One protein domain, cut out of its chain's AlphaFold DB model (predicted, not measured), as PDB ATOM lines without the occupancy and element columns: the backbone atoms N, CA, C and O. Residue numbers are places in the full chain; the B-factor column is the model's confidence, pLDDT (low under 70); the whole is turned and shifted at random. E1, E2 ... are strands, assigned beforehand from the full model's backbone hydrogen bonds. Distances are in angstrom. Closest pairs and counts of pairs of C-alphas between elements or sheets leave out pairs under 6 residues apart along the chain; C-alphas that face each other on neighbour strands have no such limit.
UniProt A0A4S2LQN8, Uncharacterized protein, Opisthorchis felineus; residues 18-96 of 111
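AT A GLANCE: This is residues 18 to 96 of the 111 residues of an uncharacterized protein of Opisthorchis felineus (UniProt A0A4S2LQN8). A sheet of four antiparallel strands makes a broad wall, and a small two-strand hairpin, E5 and E6, lies loosely over part of one face, with a gap between them. The first printed residues bridge wall and hairpin on the E1 side: residues 18 to 19 pair with E5 and residues 21 to 22 with E1. The printed part has 79 residues with no named helix and six named strands, E1 to E6 along the chain; the large sheet's order is E1 - E2 - E3 - E4. The class is all strand, and the whole is compact, with a radius of gyration of the C-alphas of 12.7 A, and elongated, spanning 42 by 22 by 21 A.

HOW THE PARTS SIT: E1, residues 30 to 36, and E2, residues 39 to 45, form a hairpin, with N 32 and O 43 2.9 A apart. E3, residues 50 to 57, forms a hairpin with E2; N 42 and O 53 are 2.8 A apart. E4, residues 60 to 67, forms a hairpin with E3; N 54 and O 63 are 2.8 A apart. These four strands are a meander, each the antiparallel neighbour of the one before. E5, residues 80 to 84, and E6, residues 87 to 91, form another hairpin, with N 82 and O 89 2.8 A apart. E1 and E5 are near each other, with 5 pairs of C-alphas within 10 A. E5 is apart from E2, E3 and E4, and E6 from E1, E2, E3 and E4.

IN THESE COORDINATES: E1 begins at C-alpha 30 (-51.980, -37.226, 5.797) and is 19.3 A long; E2 is 20.3 A, E3 23.2 A and E4 23.6 A. E5 is 13.1 A; E6, 12.7 A, ends at C-alpha 91 (-44.019, -43.996, 12.717).

THE WHOLE: The C-alphas of Asn 58 and Pro 96, 42.4 A, are the two farthest apart. The printed part has no cut; the link E4 to E5 is long, with 12 residues. No printed residue is under 70 in pLDDT.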
ATOM      1  N   GLY A  18     -40.171 -36.270   8.154       85.75
ATOM      2  CA  GLY A  18     -41.134 -35.203   8.359       85.75
ATOM      3  C   GLY A  18     -42.452 -35.712   8.920       85.75
ATOM      4  O   GLY A  18     -42.636 -36.924   9.094       85.75
ATOM      5  N   PRO A  19     -43.353 -34.792   9.287       88.19
ATOM      6  CA  PRO A  19     -44.739 -35.135   9.561       88.19
ATOM      7  C   PRO A  19     -45.456 -35.531   8.265       88.19
ATOM      8  O   PRO A  19     -45.030 -35.168   7.171       88.19
ATOM      9  N   PHE A  20     -46.567 -36.252   8.391       87.69
ATOM     10  CA  PHE A  20     -47.543 -36.275   7.306       87.69
ATOM     11  C   PHE A  20     -48.280 -34.935   7.285       87.69
ATOM     12  O   PHE A  20     -48.756 -34.466   8.320       87.69
ATOM     13  N   HIS A  21     -48.382 -34.324   6.109       87.81
ATOM     14  CA  HIS A  21     -49.124 -33.085   5.930       87.81
ATOM     15  C   HIS A  21     -50.594 -33.410   5.724       87.81
ATOM     16  O   HIS A  21     -50.951 -34.115   4.782       87.81
ATOM     17  N   VAL A  22     -51.446 -32.925   6.619       86.88
ATOM     18  CA  VAL A  22     -52.890 -33.104   6.490       86.88
ATOM     19  C   VAL A  22     -53.382 -32.330   5.273       86.88
ATOM     20  O   VAL A  22     -53.076 -31.147   5.130       86.88
ATOM     21  N   THR A  23     -54.135 -32.996   4.401       81.31
ATOM     22  CA  THR A  23     -54.662 -32.392   3.169       81.31
ATOM     23  C   THR A  23     -56.163 -32.127   3.187       81.31
ATOM     24  O   THR A  23     -56.658 -31.461   2.285       81.31
ATOM     25  N   ASP A  24     -56.894 -32.646   4.174       78.56
ATOM     26  CA  ASP A  24     -58.330 -32.420   4.335       78.56
ATOM     27  C   ASP A  24     -58.645 -31.510   5.531       78.56
ATOM     28  O   ASP A  24     -57.855 -31.345   6.459       78.56
ATOM     29  N   ALA A  25     -59.829 -30.894   5.498       70.25
ATOM     30  CA  ALA A  25     -60.313 -30.059   6.597       70.25
ATOM     31  C   ALA A  25     -60.615 -30.875   7.867       70.25
ATOM     32  O   ALA A  25     -60.693 -30.299   8.951       70.25
ATOM     33  N   SER A  26     -60.793 -32.196   7.740       71.25
ATOM     34  CA  SER A  26     -61.102 -33.079   8.862       71.25
ATOM     35  C   SER A  26     -59.870 -33.527   9.652       71.25
ATOM     36  O   SER A  26     -60.019 -33.895  10.814       71.25
ATOM     37  N   GLY A  27     -58.653 -33.436   9.101       72.00
ATOM     38  CA  GLY A  27     -57.459 -33.903   9.815       72.00
ATOM     39  C   GLY A  27     -57.077 -35.355   9.532       72.00
ATOM     40  O   GLY A  27     -56.070 -35.836  10.064       72.00
ATOM     41  N   ASP A  28     -57.873 -36.054   8.729       83.44
ATOM     42  CA  ASP A  28     -57.886 -37.511   8.657       83.44
ATOM     43  C   ASP A  28     -56.992 -38.059   7.558       83.44
ATOM     44  O   ASP A  28     -56.624 -39.227   7.605       83.44
ATOM     45  N   THR A  29     -56.600 -37.248   6.580       89.56
ATOM     46  CA  THR A  29     -55.730 -37.704   5.495       89.56
ATOM     47  C   THR A  29     -54.411 -36.963   5.535       89.56
ATOM     48  O   THR A  29     -54.329 -35.779   5.219       89.56
ATOM     49  N   GLY A  30     -53.354 -37.688   5.884       91.00
ATOM     50  CA  GLY A  30     -51.980 -37.226   5.797       91.00
ATOM     51  C   GLY A  30     -51.342 -37.619   4.468       91.00
ATOM     52  O   GLY A  30     -51.437 -38.772   4.049       91.00
ATOM     53  N   ARG A  31     -50.629 -36.699   3.824       91.62
ATOM     54  CA  ARG A  31     -49.826 -36.968   2.630       91.62
ATOM     55  C   ARG A  31     -48.379 -36.546   2.807       91.62
ATOM     56  O   ARG A  31     -48.054 -35.627   3.555       91.62
ATOM     57  N   VAL A  32     -47.515 -37.253   2.099       89.00
ATOM     58  CA  VAL A  32     -46.090 -36.975   1.974       89.00
ATOM     59  C   VAL A  32     -45.745 -37.101   0.501       89.00
ATOM     60  O   VAL A  32     -46.079 -38.114  -0.113       89.00
ATOM     61  N   THR A  33     -45.066 -36.097  -0.038       88.94
ATOM     62  CA  THR A  33     -44.485 -36.135  -1.378       88.94
ATOM     63  C   THR A  33     -43.047 -35.669  -1.257       88.94
ATOM     64  O   THR A  33     -42.795 -34.528  -0.887       88.94
ATOM     65  N   GLU A  34     -42.109 -36.561  -1.541       86.19
ATOM     66  CA  GLU A  34     -40.678 -36.314  -1.409       86.19
ATOM     67  C   GLU A  34     -39.979 -36.589  -2.734       86.19
ATOM     68  O   GLU A  34     -40.222 -37.608  -3.387       86.19
ATOM     69  N   VAL A  35     -39.075 -35.690  -3.112       83.38
ATOM     70  CA  VAL A  35     -38.188 -35.884  -4.259       83.38
ATOM     71  C   VAL A  35     -36.943 -36.616  -3.773       83.38
ATOM     72  O   VAL A  35     -36.258 -36.173  -2.851       83.38
ATOM     73  N   LEU A  36     -36.660 -37.760  -4.385       80.12
ATOM     74  CA  LEU A  36     -35.462 -38.556  -4.150       80.12
ATOM     75  C   LEU A  36     -34.423 -38.218  -5.223       80.12
ATOM     76  O   LEU A  36     -34.746 -37.696  -6.284       80.12
ATOM     77  N   THR A  37     -33.158 -38.569  -4.997       77.69
ATOM     78  CA  THR A  37     -32.088 -38.302  -5.979       77.69
ATOM     79  C   THR A  37     -32.303 -39.014  -7.321       77.69
ATOM     80  O   THR A  37     -31.708 -38.629  -8.319       77.69
ATOM     81  N   ASN A  38     -33.124 -40.065  -7.350       81.69
ATOM     82  CA  ASN A  38     -33.377 -40.881  -8.535       81.69
ATOM     83  C   ASN A  38     -34.870 -41.217  -8.680       81.69
ATOM     84  O   ASN A  38     -35.216 -42.350  -9.015       81.69
ATOM     85  N   GLY A  39     -35.749 -40.281  -8.312       86.44
ATOM     86  CA  GLY A  39     -37.190 -40.473  -8.419       86.44
ATOM     87  C   GLY A  39     -38.008 -39.678  -7.407       86.44
ATOM     88  O   GLY A  39     -37.566 -38.664  -6.874       86.44
ATOM     89  N   SER A  40     -39.199 -40.172  -7.087       88.88
ATOM     90  CA  SER A  40     -40.104 -39.580  -6.107       88.88
ATOM     91  C   SER A  40     -40.762 -40.632  -5.219       88.88
ATOM     92  O   SER A  40     -40.945 -41.791  -5.599       88.88
ATOM     93  N   LEU A  41     -41.128 -40.215  -4.011       88.25
ATOM     94  CA  LEU A  41     -41.952 -40.979  -3.090       88.25
ATOM     95  C   LEU A  41     -43.221 -40.192  -2.786       88.25
ATOM     96  O   LEU A  41     -43.161 -39.055  -2.332       88.25
ATOM     97  N   GLU A  42     -44.358 -40.846  -2.937       92.00
ATOM     98  CA  GLU A  42     -45.652 -40.364  -2.484       92.00
ATOM     99  C   GLU A  42     -46.208 -41.351  -1.463       92.00
ATOM    100  O   GLU A  42     -46.227 -42.557  -1.703       92.00
ATOM    101  N   ALA A  43     -46.669 -40.870  -0.314       91.62
ATOM    102  CA  ALA A  43     -47.356 -41.695   0.667       91.62
ATOM    103  C   ALA A  43     -48.629 -41.005   1.149       91.62
ATOM    104  O   ALA A  43     -48.625 -39.818   1.464       91.62
ATOM    105  N   THR A  44     -49.715 -41.766   1.227       94.00
ATOM    106  CA  THR A  44     -51.004 -41.339   1.772       94.00
ATOM    107  C   THR A  44     -51.337 -42.195   2.979       94.00
ATOM    108  O   THR A  44     -51.343 -43.421   2.898       94.00
ATOM    109  N   LEU A  45     -51.623 -41.541   4.095       93.25
ATOM    110  CA  LEU A  45     -51.983 -42.145   5.363       93.25
ATOM    111  C   LEU A  45     -53.380 -41.671   5.757       93.25
ATOM    112  O   LEU A  45     -53.605 -40.475   5.914       93.25
ATOM    113  N   THR A  46     -54.293 -42.612   5.947       92.75
ATOM    114  CA  THR A  46     -55.625 -42.369   6.516       92.75
ATOM    115  C   THR A  46     -55.677 -42.947   7.936       92.75
ATOM    116  O   THR A  46     -54.708 -43.590   8.364       92.75
ATOM    117  N   PRO A  47     -56.784 -42.807   8.690       92.25
ATOM    118  CA  PRO A  47     -56.870 -43.390  10.024       92.25
ATOM    119  C   PRO A  47     -56.754 -44.920  10.010       92.25
ATOM    120  O   PRO A  47     -56.317 -45.505  10.995       92.25
ATOM    121  N   ARG A  48     -57.094 -45.586   8.898       90.62
ATOM    122  CA  ARG A  48     -57.089 -47.055   8.788       90.62
ATOM    123  C   ARG A  48     -56.099 -47.606   7.773       90.62
ATOM    124  O   ARG A  48     -55.838 -48.799   7.820       90.62
ATOM    125  N   THR A  49     -55.558 -46.811   6.859       91.38
ATOM    126  CA  THR A  49     -54.799 -47.339   5.713       91.38
ATOM    127  C   THR A  49     -53.531 -46.544   5.449       91.38
ATOM    128  O   THR A  49     -53.435 -45.368   5.796       91.38
ATOM    129  N   LEU A  50     -52.556 -47.181   4.802       91.81
ATOM    130  CA  LEU A  50     -51.360 -46.523   4.278       91.81
ATOM    131  C   LEU A  50     -51.121 -46.997   2.849       91.81
ATOM    132  O   LEU A  50     -51.020 -48.193   2.611       91.81
ATOM    133  N   SER A  51     -50.969 -46.071   1.915       92.19
ATOM    134  CA  SER A  51     -50.491 -46.353   0.562       92.19
ATOM    135  C   SER A  51     -49.201 -45.583   0.324       92.19
ATOM    136  O   SER A  51     -49.088 -44.427   0.722       92.19
ATOM    137  N   ALA A  52     -48.214 -46.226  -0.284       90.56
ATOM    138  CA  ALA A  52     -46.942 -45.632  -0.648       90.56
ATOM    139  C   ALA A  52     -46.583 -46.029  -2.079       90.56
ATOM    140  O   ALA A  52     -46.524 -47.211  -2.424       90.56
ATOM    141  N   ARG A  53     -46.304 -45.026  -2.903       91.50
ATOM    142  CA  ARG A  53     -45.854 -45.152  -4.280       91.50
ATOM    143  C   ARG A  53     -44.460 -44.556  -4.394       91.50
ATOM    144  O   ARG A  53     -44.263 -43.382  -4.119       91.50
ATOM    145  N   CYS A  54     -43.498 -45.358  -4.821       89.25
ATOM    146  CA  CYS A  54     -42.147 -44.907  -5.120       89.25
ATOM    147  C   CYS A  54     -41.903 -45.066  -6.618       89.25
ATOM    148  O   CYS A  54     -41.976 -46.182  -7.132       89.25
ATOM    149  N   THR A  55     -41.634 -43.972  -7.313       89.00
ATOM    150  CA  THR A  55     -41.296 -43.974  -8.737       89.00
ATOM    151  C   THR A  55     -39.810 -43.687  -8.847       89.00
ATOM    152  O   THR A  55     -39.367 -42.661  -8.356       89.00
ATOM    153  N   LEU A  56     -39.037 -44.592  -9.440       86.38
ATOM    154  CA  LEU A  56     -37.624 -44.389  -9.742       86.38
ATOM    155  C   LEU A  56     -37.464 -44.017 -11.211       86.38
ATOM    156  O   LEU A  56     -38.137 -44.613 -12.049       86.38
ATOM    157  N   ASP A  57     -36.550 -43.099 -11.515       85.31
ATOM    158  CA  ASP A  57     -36.289 -42.653 -12.889       85.31
ATOM    159  C   ASP A  57     -35.317 -43.595 -13.616       85.31
ATOM    160  O   ASP A  57     -35.485 -43.878 -14.804       85.31
ATOM    161  N   ASN A  58     -34.324 -44.146 -12.903       81.44
ATOM    162  CA  ASN A  58     -33.358 -45.089 -13.468       81.44
ATOM    163  C   ASN A  58     -32.969 -46.230 -12.491       81.44
ATOM    164  O   ASN A  58     -32.173 -46.015 -11.578       81.44
ATOM    165  N   PRO A  59     -33.460 -47.469 -12.665       78.69
ATOM    166  CA  PRO A  59     -34.341 -47.904 -13.741       78.69
ATOM    167  C   PRO A  59     -35.735 -47.295 -13.582       78.69
ATOM    168  O   PRO A  59     -36.225 -47.208 -12.459       78.69
ATOM    169  N   ASN A  60     -36.380 -46.952 -14.702       87.38
ATOM    170  CA  ASN A  60     -37.757 -46.462 -14.700       87.38
ATOM    171  C   ASN A  60     -38.695 -47.549 -14.153       87.38
ATOM    172  O   ASN A  60     -39.051 -48.500 -14.857       87.38
ATOM    173  N   LYS A  61     -39.024 -47.455 -12.865       87.38
ATOM    174  CA  LYS A  61     -39.819 -48.448 -12.139       87.38
ATOM    175  C   LYS A  61     -40.688 -47.767 -11.104       87.38
ATOM    176  O   LYS A  61     -40.214 -46.972 -10.305       87.38
ATOM    177  N   THR A  62     -41.952 -48.165 -11.064       89.50
ATOM    178  CA  THR A  62     -42.869 -47.776  -9.994       89.50
ATOM    179  C   THR A  62     -43.076 -48.949  -9.045       89.50
ATOM    180  O   THR A  62     -43.404 -50.056  -9.468       89.50
ATOM    181  N   TYR A  63     -42.914 -48.693  -7.754       86.81
ATOM    182  CA  TYR A  63     -43.227 -49.602  -6.664       86.81
ATOM    183  C   TYR A  63     -44.453 -49.077  -5.934       86.81
ATOM    184  O   TYR A  63     -44.468 -47.929  -5.497       86.81
ATOM    185  N   LEU A  64     -45.458 -49.930  -5.771       89.38
ATOM    186  CA  LEU A  64     -46.643 -49.632  -4.980       89.38
ATOM    187  C   LEU A  64     -46.682 -50.564  -3.771       89.38
ATOM    188  O   LEU A  64     -46.479 -51.776  -3.895       89.38
ATOM    189  N   ARG A  65     -46.933 -49.995  -2.597       86.56
ATOM    190  CA  ARG A  65     -47.171 -50.727  -1.359       86.56
ATOM    191  C   ARG A  65     -48.401 -50.174  -0.678       86.56
ATOM    192  O   ARG A  65     -48.500 -48.977  -0.452       86.56
ATOM    193  N   GLU A  66     -49.306 -51.069  -0.322       87.19
ATOM    194  CA  GLU A  66     -50.549 -50.721   0.345       87.19
ATOM    195  C   GLU A  66     -50.717 -51.587   1.575       87.19
ATOM    196  O   GLU A  66     -50.706 -52.815   1.498       87.19
ATOM    197  N   PHE A  67     -50.914 -50.928   2.704       83.62
ATOM    198  CA  PHE A  67     -51.388 -51.539   3.918       83.62
ATOM    199  C   PHE A  67     -52.887 -51.271   4.033       83.62
ATOM    200  O   PHE A  67     -53.320 -50.149   4.315       83.62
ATOM    201  N   LYS A  68     -53.667 -52.318   3.750       81.69
ATOM    202  CA  LYS A  68     -55.112 -52.213   3.523       81.69
ATOM    203  C   LYS A  68     -55.900 -51.819   4.765       81.69
ATOM    204  O   LYS A  68     -56.903 -51.136   4.613       81.69
ATOM    205  N   GLU A  69     -55.480 -52.251   5.955       86.19
ATOM    206  CA  GLU A  69     -56.222 -51.949   7.180       86.19
ATOM    207  C   GLU A  69     -55.397 -52.117   8.469       86.19
ATOM    208  O   GLU A  69     -54.903 -53.203   8.776       86.19
ATOM    209  N   PHE A  70     -55.283 -51.049   9.262       87.19
ATOM    210  CA  PHE A  70     -54.700 -51.051  10.603       87.19
ATOM    211  C   PHE A  70     -55.600 -51.757  11.616       87.19
ATOM    212  O   PHE A  70     -56.818 -51.685  11.516       87.19
ATOM    213  N   PRO A  71     -55.037 -52.390  12.661       85.75
ATOM    214  CA  PRO A  71     -55.855 -53.002  13.707       85.75
ATOM    215  C   PRO A  71     -56.746 -51.991  14.449       85.75
ATOM    216  O   PRO A  71     -57.834 -52.329  14.910       85.75
ATOM    217  N   SER A  72     -56.296 -50.741  14.575       88.50
ATOM    218  CA  SER A  72     -57.060 -49.624  15.137       88.50
ATOM    219  C   SER A  72     -56.689 -48.324  14.433       88.50
ATOM    220  O   SER A  72     -55.729 -48.287  13.663       88.50
ATOM    221  N   ASP A  73     -57.430 -47.266  14.730       90.25
ATOM    222  CA  ASP A  73     -57.243 -45.981  14.074       90.25
ATOM    223  C   ASP A  73     -55.910 -45.341  14.469       90.25
ATOM    224  O   ASP A  73     -55.419 -45.481  15.599       90.25
ATOM    225  N   VAL A  74     -55.314 -44.627  13.524       91.69
ATOM    226  CA  VAL A  74     -54.144 -43.772  13.727       91.69
ATOM    227  C   VAL A  74     -54.524 -42.312  13.526       91.69
ATOM    228  O   VAL A  74     -55.575 -42.005  12.982       91.69
ATOM    229  N   VAL A  75     -53.655 -41.409  13.971       91.94
ATOM    230  CA  VAL A  75     -53.793 -39.962  13.798       91.94
ATOM    231  C   VAL A  75     -52.760 -39.515  12.768       91.94
ATOM    232  O   VAL A  75     -51.572 -39.400  13.112       91.94
ATOM    233  N   PRO A  76     -53.150 -39.278  11.504       90.88
ATOM    234  CA  PRO A  76     -52.191 -38.964  10.449       90.88
ATOM    235  C   PRO A  76     -51.425 -37.670  10.714       90.88
ATOM    236  O   PRO A  76     -50.203 -37.669  10.600       90.88
ATOM    237  N   ALA A  77     -52.096 -36.639  11.236       88.25
ATOM    238  CA  ALA A  77     -51.486 -35.364  11.632       88.25
ATOM    239  C   ALA A  77     -50.329 -35.487  12.647       88.25
ATOM    240  O   ALA A  77     -49.453 -34.628  12.714       88.25
ATOM    241  N   GLN A  78     -50.323 -36.546  13.465       89.75
ATOM    242  CA  GLN A  78     -49.288 -36.797  14.479       89.75
ATOM    243  C   GLN A  78     -48.326 -37.924  14.078       89.75
ATOM    244  O   GLN A  78     -47.434 -38.294  14.846       89.75
ATOM    245  N   SER A  79     -48.515 -38.497  12.892       90.81
ATOM    246  CA  SER A  79     -47.665 -39.551  12.355       90.81
ATOM    247  C   SER A  79     -46.506 -38.947  11.567       90.81
ATOM    248  O   SER A  79     -46.558 -37.809  11.097       90.81
ATOM    249  N   ARG A  80     -45.413 -39.701  11.452       92.25
ATOM    250  CA  ARG A  80     -44.174 -39.228  10.822       92.25
ATOM    251  C   ARG A  80     -43.601 -40.283   9.901       92.25
ATOM    252  O   ARG A  80     -43.786 -41.478  10.130       92.25
ATOM    253  N   PHE A  81     -42.846 -39.845   8.911       88.81
ATOM    254  CA  PHE A  81     -42.086 -40.723   8.033       88.81
ATOM    255  C   PHE A  81     -40.590 -40.437   8.152       88.81
ATOM    256  O   PHE A  81     -40.163 -39.371   8.603       88.81
ATOM    257  N   GLN A  82     -39.789 -41.417   7.760       87.44
ATOM    258  CA  GLN A  82     -38.351 -41.296   7.615       87.44
ATOM    259  C   GLN A  82     -37.888 -42.238   6.511       87.44
ATOM    260  O   GLN A  82     -38.194 -43.427   6.547       87.44
ATOM    261  N   ILE A  83     -37.097 -41.734   5.573       82.25
ATOM    262  CA  ILE A  83     -36.405 -42.557   4.586       82.25
ATOM    263  C   ILE A  83     -34.992 -42.812   5.097       82.25
ATOM    264  O   ILE A  83     -34.225 -41.882   5.355       82.25
ATOM    265  N   LYS A  84     -34.646 -44.083   5.291       80.06
ATOM    266  CA  LYS A  84     -33.322 -44.489   5.771       80.06
ATOM    267  C   LYS A  84     -32.881 -45.746   5.042       80.06
ATOM    268  O   LYS A  84     -33.620 -46.720   5.010       80.06
ATOM    269  N   ASN A  85     -31.672 -45.734   4.478       76.31
ATOM    270  CA  ASN A  85     -31.082 -46.880   3.771       76.31
ATOM    271  C   ASN A  85     -32.010 -47.482   2.690       76.31
ATOM    272  O   ASN A  85     -32.129 -48.698   2.585       76.31
ATOM    273  N   GLY A  86     -32.710 -46.636   1.924       73.25
ATOM    274  CA  GLY A  86     -33.654 -47.082   0.887       73.25
ATOM    275  C   GLY A  86     -34.969 -47.668   1.418       73.25
ATOM    276  O   GLY A  86     -35.733 -48.245   0.650       73.25
ATOM    277  N   GLN A  87     -35.249 -47.532   2.716       80.38
ATOM    278  CA  GLN A  87     -36.487 -47.986   3.343       80.38
ATOM    279  C   GLN A  87     -37.337 -46.798   3.788       80.38
ATOM    280  O   GLN A  87     -36.835 -45.879   4.440       80.38
ATOM    281  N   LEU A  88     -38.635 -46.852   3.484       82.69
ATOM    282  CA  LEU A  88     -39.635 -45.974   4.079       82.69
ATOM    283  C   LEU A  88     -40.020 -46.523   5.457       82.69
ATOM    284  O   LEU A  88     -40.635 -47.581   5.573       82.69
ATOM    285  N   ILE A  89     -39.666 -45.785   6.501       87.56
ATOM    286  CA  ILE A  89     -40.032 -46.076   7.883       87.56
ATOM    287  C   ILE A  89     -41.161 -45.126   8.273       87.56
ATOM    288  O   ILE A  89     -40.964 -43.914   8.343       87.56
ATOM    289  N   VAL A  90     -42.338 -45.676   8.568       88.56
ATOM    290  CA  VAL A  90     -43.497 -44.903   9.030       88.56
ATOM    291  C   VAL A  90     -43.693 -45.116  10.527       88.56
ATOM    292  O   VAL A  90     -43.834 -46.242  11.002       88.56
ATOM    293  N   ARG A  91     -43.703 -44.019  11.286       90.69
ATOM    294  CA  ARG A  91     -44.019 -43.996  12.717       90.69
ATOM    295  C   ARG A  91     -45.448 -43.508  12.890       90.69
ATOM    296  O   ARG A  91     -45.724 -42.316  12.770       90.69
ATOM    297  N   LEU A  92     -46.338 -44.450  13.173       90.88
ATOM    298  CA  LEU A  92     -47.766 -44.202  13.325       90.88
ATOM    299  C   LEU A  92     -48.101 -43.794  14.758       90.88
ATOM    300  O   LEU A  92     -47.741 -44.487  15.715       90.88
ATOM    301  N   ARG A  93     -48.839 -42.694  14.909       91.44
ATOM    302  CA  ARG A  93     -49.456 -42.330  16.184       91.44
ATOM    303  C   ARG A  93     -50.823 -42.991  16.269       91.44
ATOM    304  O   ARG A  93     -51.702 -42.672  15.484       91.44
ATOM    305  N   LYS A  94     -51.020 -43.890  17.230       90.50
ATOM    306  CA  LYS A  94     -52.335 -44.498  17.473       90.50
ATOM    307  C   LYS A  94     -53.339 -43.463  17.982       90.50
ATOM    308  O   LYS A  94     -52.964 -42.601  18.780       90.50
ATOM    309  N   ALA A  95     -54.597 -43.591  17.572       89.50
ATOM    310  CA  ALA A  95     -55.694 -42.809  18.123       89.50
ATOM    311  C   ALA A  95     -55.929 -43.157  19.609       89.50
ATOM    312  O   ALA A  95     -55.662 -44.298  20.022       89.50
ATOM    313  N   PRO A  96     -56.421 -42.210  20.429       86.50
ATOM    314  CA  PRO A  96     -56.815 -42.485  21.809       86.50
ATOM    315  C   PRO A  96     -57.773 -43.684  21.897       86.50
ATOM    316  O   PRO A  96     -58.646 -43.846  21.053       86.50
TER     317      PRO A  96